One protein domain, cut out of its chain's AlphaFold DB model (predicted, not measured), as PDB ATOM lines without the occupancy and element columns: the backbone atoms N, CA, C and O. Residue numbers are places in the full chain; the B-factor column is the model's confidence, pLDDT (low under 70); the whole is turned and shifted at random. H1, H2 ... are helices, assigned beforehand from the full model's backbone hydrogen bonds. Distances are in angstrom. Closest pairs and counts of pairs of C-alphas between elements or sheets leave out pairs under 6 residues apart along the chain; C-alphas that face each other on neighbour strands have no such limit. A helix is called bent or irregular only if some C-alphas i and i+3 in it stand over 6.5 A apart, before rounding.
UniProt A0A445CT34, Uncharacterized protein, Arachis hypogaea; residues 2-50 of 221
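This is residues 2 to 50 of the 221 residues of an uncharacterized protein of Arachis hypogaea (UniProt A0A445CT34). Two helices joined by a tight link make a flat, open V: the long helix H1 is one arm, the shorter H2 the other, and the space between the arms is empty. Residues 44 to 50 follow H2 as a tail at that arm's far end. The printed part has 49 residues, with two named helices in the order H1, H2 and no named strand; the class is all helix. It is extended, with a radius of gyration of the C-alphas of 16.3 A and spans of 43 by 33 by 7 A.

H1, residues 4 to 25, is joined to H2, residues 31 to 43, by a tight link of 5 residues. The two helices are apart, but only just, their closest C-alphas being 8.5 A apart. Residues 2 to 19, of which 4 to 19 belong to H1, stand free, and so do residues 21 to 27, of which 21 to 25 belong to H1. Residues 30 to 50, of which 31 to 43 belong to H2, stand free as well. In H2 every O i to N i+4 pair is within hydrogen-bond range; in H1 17 of 18 are.

H1 begins at C-alpha 4 at (-1.326, -27.439, 14.215) and ends at C-alpha 25 at (8.014, 2.036, 23.526), 32.3 A from first to last C-alpha. H2 begins at C-alpha 31 at (15.798, 6.629, 18.921) and ends at C-alpha 43 at (24.339, 5.697, 3.515), a length of 17.6 A. Neither helix is bent.

The two C-alphas farthest apart are those of Glu 2 and Arg 32, at 44.3 A; those of Glu 2 and Lys 50, the first and last printed, are 35.8 A apart. The printed part has no cut. The mean pLDDT of the printed part is 74.8; it is under 70 at residues 2 to 7, 28 to 29, 31, 41 and 44 to 50.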
ATOM      1  N   GLU A   2      -1.810 -30.904   8.567       50.72
ATOM      2  CA  GLU A   2      -0.721 -29.901   8.640       50.72
ATOM      3  C   GLU A   2      -1.280 -28.505   9.002       50.72
ATOM      4  O   GLU A   2      -1.174 -27.545   8.253       50.72
ATOM      5  N   VAL A   3      -1.983 -28.381  10.135       57.28
ATOM      6  CA  VAL A   3      -2.540 -27.073  10.571       57.28
ATOM      7  C   VAL A   3      -2.181 -26.728  12.023       57.28
ATOM      8  O   VAL A   3      -2.313 -25.586  12.450       57.28
ATOM      9  N   HIS A   4      -1.637 -27.671  12.799       55.84
ATOM     10  CA  HIS A   4      -1.326 -27.439  14.215       55.84
ATOM     11  C   HIS A   4       0.050 -26.801  14.471       55.84
ATOM     12  O   HIS A   4       0.249 -26.183  15.517       55.84
ATOM     13  N   SER A   5       0.991 -26.883  13.526       60.84
ATOM     14  CA  SER A   5       2.327 -26.282  13.654       60.84
ATOM     15  C   SER A   5       2.307 -24.754  13.519       60.84
ATOM     16  O   SER A   5       3.070 -24.069  14.203       60.84
ATOM     17  N   SER A   6       1.399 -24.196  12.710       60.88
ATOM     18  CA  SER A   6       1.308 -22.748  12.480       60.88
ATOM     19  C   SER A   6       0.864 -21.992  13.734       60.88
ATOM     20  O   SER A   6       1.499 -21.013  14.105       60.88
ATOM     21  N   SER A   7      -0.143 -22.487  14.460       68.31
ATOM     22  CA  SER A   7      -0.680 -21.819  15.659       68.31
ATOM     23  C   SER A   7       0.359 -21.661  16.780       68.31
ATOM     24  O   SER A   7       0.434 -20.615  17.434       68.31
ATOM     25  N   VAL A   8       1.209 -22.677  16.977       72.06
ATOM     26  CA  VAL A   8       2.278 -22.647  17.989       72.06
ATOM     27  C   VAL A   8       3.362 -21.638  17.604       72.06
ATOM     28  O   VAL A   8       3.826 -20.874  18.456       72.06
ATOM     29  N   VAL A   9       3.726 -21.577  16.320       75.00
ATOM     30  CA  VAL A   9       4.688 -20.595  15.796       75.00
ATOM     31  C   VAL A   9       4.112 -19.177  15.859       75.00
ATOM     32  O   VAL A   9       4.808 -18.264  16.302       75.00
ATOM     33  N   THR A  10       2.831 -18.982  15.537       81.62
ATOM     34  CA  THR A  10       2.156 -17.675  15.604       81.62
ATOM     35  C   THR A  10       2.105 -17.129  17.030       81.62
ATOM     36  O   THR A  10       2.394 -15.951  17.239       81.62
ATOM     37  N   LYS A  11       1.811 -17.965  18.036       84.81
ATOM     38  CA  LYS A  11       1.828 -17.537  19.449       84.81
ATOM     39  C   LYS A  11       3.217 -17.097  19.906       84.81
ATOM     40  O   LYS A  11       3.347 -16.085  20.593       84.81
ATOM     41  N   ARG A  12       4.258 -17.826  19.504       86.38
ATOM     42  CA  ARG A  12       5.649 -17.466  19.822       86.38
ATOM     43  C   ARG A  12       6.057 -16.168  19.127       86.38
ATOM     44  O   ARG A  12       6.609 -15.286  19.777       86.38
ATOM     45  N   LEU A  13       5.714 -16.019  17.849       90.75
ATOM     46  CA  LEU A  13       6.002 -14.816  17.069       90.75
ATOM     47  C   LEU A  13       5.292 -13.580  17.638       90.75
ATOM     48  O   LEU A  13       5.892 -12.515  17.743       90.75
ATOM     49  N   TRP A  14       4.040 -13.734  18.070       93.12
ATOM     50  CA  TRP A  14       3.274 -12.666  18.704       93.12
ATOM     51  C   TRP A  14       3.884 -12.216  20.036       93.12
ATOM     52  O   TRP A  14       3.951 -11.018  20.316       93.12
ATOM     53  N   ASN A  15       4.389 -13.158  20.839       91.00
ATOM     54  CA  ASN A  15       5.087 -12.831  22.081       91.00
ATOM     55  C   ASN A  15       6.389 -12.067  21.807       91.00
ATOM     56  O   ASN A  15       6.636 -11.051  22.453       91.00
ATOM     57  N   VAL A  16       7.177 -12.492  20.815       92.31
ATOM     58  CA  VAL A  16       8.391 -11.771  20.394       92.31
ATOM     59  C   VAL A  16       8.049 -10.361  19.910       92.31
ATOM     60  O   VAL A  16       8.680  -9.405  20.351       92.31
ATOM     61  N   LEU A  17       7.011 -10.208  19.081       93.62
ATOM     62  CA  LEU A  17       6.554  -8.905  18.590       93.62
ATOM     63  C   LEU A  17       6.108  -7.975  19.727       93.62
ATOM     64  O   LEU A  17       6.398  -6.780  19.711       93.62
ATOM     65  N   ARG A  18       5.424  -8.514  20.744       92.44
ATOM     66  CA  ARG A  18       5.059  -7.740  21.936       92.44
ATOM     67  C   ARG A  18       6.294  -7.285  22.704       92.44
ATOM     68  O   ARG A  18       6.375  -6.111  23.053       92.44
ATOM     69  N   ILE A  19       7.255  -8.176  22.946       91.31
ATOM     70  CA  ILE A  19       8.486  -7.852  23.682       91.31
ATOM     71  C   ILE A  19       9.276  -6.763  22.947       91.31
ATOM     72  O   ILE A  19       9.660  -5.768  23.562       91.31
ATOM     73  N   THR A  20       9.465  -6.894  21.632       89.19
ATOM     74  CA  THR A  20      10.177  -5.883  20.835       89.19
ATOM     75  C   THR A  20       9.433  -4.547  20.827       89.19
ATOM     76  O   THR A  20      10.060  -3.505  21.020       89.19
ATOM     77  N   PHE A  21       8.101  -4.554  20.715       89.62
ATOM     78  CA  PHE A  21       7.284  -3.342  20.818       89.62
ATOM     79  C   PHE A  21       7.429  -2.649  22.181       89.62
ATOM     80  O   PHE A  21       7.591  -1.428  22.235       89.62
ATOM     81  N   PHE A  22       7.435  -3.405  23.283       89.56
ATOM     82  CA  PHE A  22       7.654  -2.846  24.618       89.56
ATOM     83  C   PHE A  22       9.063  -2.267  24.784       89.56
ATOM     84  O   PHE A  22       9.194  -1.187  25.359       89.56
ATOM     85  N   MET A  23      10.102  -2.910  24.241       85.88
ATOM     86  CA  MET A  23      11.476  -2.381  24.267       85.88
ATOM     87  C   MET A  23      11.608  -1.065  23.485       85.88
ATOM     88  O   MET A  23      12.298  -0.143  23.928       85.88
ATOM     89  N   ILE A  24      10.893  -0.943  22.362       83.44
ATOM     90  CA  ILE A  24      10.840   0.286  21.558       83.44
ATOM     91  C   ILE A  24      10.049   1.380  22.288       83.44
ATOM     92  O   ILE A  24      10.496   2.526  22.356       83.44
ATOM     93  N   ARG A  25       8.882   1.050  22.862       84.31
ATOM     94  CA  ARG A  25       8.014   2.036  23.526       84.31
ATOM     95  C   ARG A  25       8.568   2.519  24.865       84.31
ATOM     96  O   ARG A  25       8.411   3.695  25.178       84.31
ATOM     97  N   LYS A  26       9.230   1.645  25.624       83.44
ATOM     98  CA  LYS A  26       9.872   1.977  26.905       83.44
ATOM     99  C   LYS A  26      11.212   2.709  26.730       83.44
ATOM    100  O   LYS A  26      11.759   3.203  27.703       83.44
ATOM    101  N   GLY A  27      11.710   2.835  25.495       73.50
ATOM    102  CA  GLY A  27      12.874   3.666  25.176       73.50
ATOM    103  C   GLY A  27      14.230   3.008  25.434       73.50
ATOM    104  O   GLY A  27      15.246   3.691  25.332       73.50
ATOM    105  N   PHE A  28      14.274   1.695  25.693       68.69
ATOM    106  CA  PHE A  28      15.535   0.942  25.789       68.69
ATOM    107  C   PHE A  28      16.342   1.008  24.488       68.69
ATOM    108  O   PHE A  28      17.571   0.976  24.494       68.69
ATOM    109  N   VAL A  29      15.651   1.169  23.360       64.62
ATOM    110  CA  VAL A  29      16.268   1.476  22.074       64.62
ATOM    111  C   VAL A  29      16.262   2.991  21.896       64.62
ATOM    112  O   VAL A  29      15.261   3.584  21.492       64.62
ATOM    113  N   SER A  30      17.386   3.639  22.214       72.50
ATOM    114  CA  SER A  30      17.555   5.076  21.983       72.50
ATOM    115  C   SER A  30      17.263   5.401  20.515       72.50
ATOM    116  O   SER A  30      17.979   4.960  19.612       72.50
ATOM    117  N   LYS A  31      16.212   6.198  20.269       69.81
ATOM    118  CA  LYS A  31      15.798   6.629  18.921       69.81
ATOM    119  C   LYS A  31      16.964   7.232  18.139       69.81
ATOM    120  O   LYS A  31      17.089   6.995  16.943       69.81
ATOM    121  N   ARG A  32      17.853   7.964  18.824       72.88
ATOM    122  CA  ARG A  32      19.053   8.563  18.227       72.88
ATOM    123  C   ARG A  32      20.058   7.495  17.784       72.88
ATOM    124  O   ARG A  32      20.604   7.623  16.694       72.88
ATOM    125  N   LYS A  33      20.253   6.431  18.576       73.19
ATOM    126  CA  LYS A  33      21.152   5.310  18.245       73.19
ATOM    127  C   LYS A  33      20.625   4.501  17.059       73.19
ATOM    128  O   LYS A  33      21.372   4.273  16.115       73.19
ATOM    129  N   MET A  34      19.333   4.167  17.052       75.69
ATOM    130  CA  MET A  34      18.715   3.438  15.936       75.69
ATOM    131  C   MET A  34      18.665   4.280  14.654       75.69
ATOM    132  O   MET A  34      18.946   3.767  13.581       75.69
ATOM    133  N   MET A  35      18.357   5.578  14.749       77.50
ATOM    134  CA  MET A  35      18.339   6.476  13.590       77.50
ATOM    135  C   MET A  35      19.746   6.710  13.028       77.50
ATOM    136  O   MET A  35      19.911   6.755  11.813       77.50
ATOM    137  N   MET A  36      20.762   6.843  13.886       78.38
ATOM    138  CA  MET A  36      22.156   6.953  13.451       78.38
ATOM    139  C   MET A  36      22.604   5.683  12.728       78.38
ATOM    140  O   MET A  36      23.201   5.787  11.660       78.38
ATOM    141  N   ASP A  37      22.277   4.514  13.277       74.50
ATOM    142  CA  ASP A  37      22.629   3.224  12.686       74.50
ATOM    143  C   ASP A  37      21.865   2.968  11.379       74.50
ATOM    144  O   ASP A  37      22.471   2.631  10.368       74.50
ATOM    145  N   MET A  38      20.567   3.286  11.315       77.69
ATOM    146  CA  MET A  38      19.803   3.271  10.061       77.69
ATOM    147  C   MET A  38      20.391   4.216   9.017       77.69
ATOM    148  O   MET A  38      20.501   3.852   7.851       77.69
ATOM    149  N   ASN A  39      20.764   5.433   9.410       77.56
ATOM    150  CA  ASN A  39      21.348   6.412   8.502       77.56
ATOM    151  C   ASN A  39      22.728   5.945   8.019       77.56
ATOM    152  O   ASN A  39      23.060   6.120   6.850       77.56
ATOM    153  N   LEU A  40      23.514   5.297   8.884       73.88
ATOM    154  CA  LEU A  40      24.790   4.684   8.526       73.88
ATOM    155  C   LEU A  40      24.584   3.497   7.576       73.88
ATOM    156  O   LEU A  40      25.245   3.442   6.541       73.88
ATOM    157  N   MET A  41      23.635   2.605   7.865       69.94
ATOM    158  CA  MET A  41      23.275   1.457   7.031       69.94
ATOM    159  C   MET A  41      22.642   1.867   5.702       69.94
ATOM    160  O   MET A  41      22.898   1.212   4.704       69.94
ATOM    161  N   MET A  42      21.860   2.944   5.635       71.06
ATOM    162  CA  MET A  42      21.307   3.457   4.376       71.06
ATOM    163  C   MET A  42      22.367   4.195   3.555       71.06
ATOM    164  O   MET A  42      22.449   3.997   2.343       71.06
ATOM    165  N   LYS A  43      23.241   4.986   4.197       70.62
ATOM    166  CA  LYS A  43      24.339   5.697   3.515       70.62
ATOM    167  C   LYS A  43      25.467   4.760   3.060       70.62
ATOM    168  O   LYS A  43      26.052   5.002   2.007       70.62
ATOM    169  N   LYS A  44      25.740   3.665   3.786       63.81
ATOM    170  CA  LYS A  44      26.678   2.581   3.403       63.81
ATOM    171  C   LYS A  44      25.995   1.345   2.790       63.81
ATOM    172  O   LYS A  44      26.665   0.373   2.445       63.81
ATOM    173  N   GLY A  45      24.680   1.379   2.573       63.19
ATOM    174  CA  GLY A  45      23.851   0.214   2.213       63.19
ATOM    175  C   GLY A  45      24.066  -0.368   0.820       63.19
ATOM    176  O   GLY A  45      23.530  -1.429   0.502       63.19
ATOM    177  N   LYS A  46      24.892   0.273  -0.015       62.09
ATOM    178  CA  LYS A  46      25.265  -0.247  -1.339       62.09
ATOM    179  C   LYS A  46      26.035  -1.577  -1.262       62.09
ATOM    180  O   LYS A  46      26.028  -2.325  -2.236       62.09
ATOM    181  N   LEU A  47      26.645  -1.893  -0.115       57.00
ATOM    182  CA  LEU A  47      27.353  -3.158   0.125       57.00
ATOM    183  C   LEU A  47      26.419  -4.302   0.551       57.00
ATOM    184  O   LEU A  47      26.593  -5.431   0.096       57.00
ATOM    185  N   LEU A  48      25.384  -4.016   1.348       56.09
ATOM    186  CA  LEU A  48      24.503  -5.056   1.896       56.09
ATOM    187  C   LEU A  48      23.487  -5.600   0.876       56.09
ATOM    188  O   LEU A  48      22.982  -6.709   1.029       56.09
ATOM    189  N   ARG A  49      23.204  -4.848  -0.198       58.75
ATOM    190  CA  ARG A  49      22.305  -5.301  -1.273       58.75
ATOM    191  C   ARG A  49      22.868  -6.503  -2.033       58.75
ATOM    192  O   ARG A  49      22.104  -7.359  -2.461       58.75
ATOM    193  N   LYS A  50      24.195  -6.575  -2.193       60.62
ATOM    194  CA  LYS A  50      24.867  -7.665  -2.915       60.62
ATOM    195  C   LYS A  50      25.001  -8.926  -2.058       60.62
ATOM    196  O   LYS A  50      24.791 -10.018  -2.567       60.62
TER     197      LYS A  50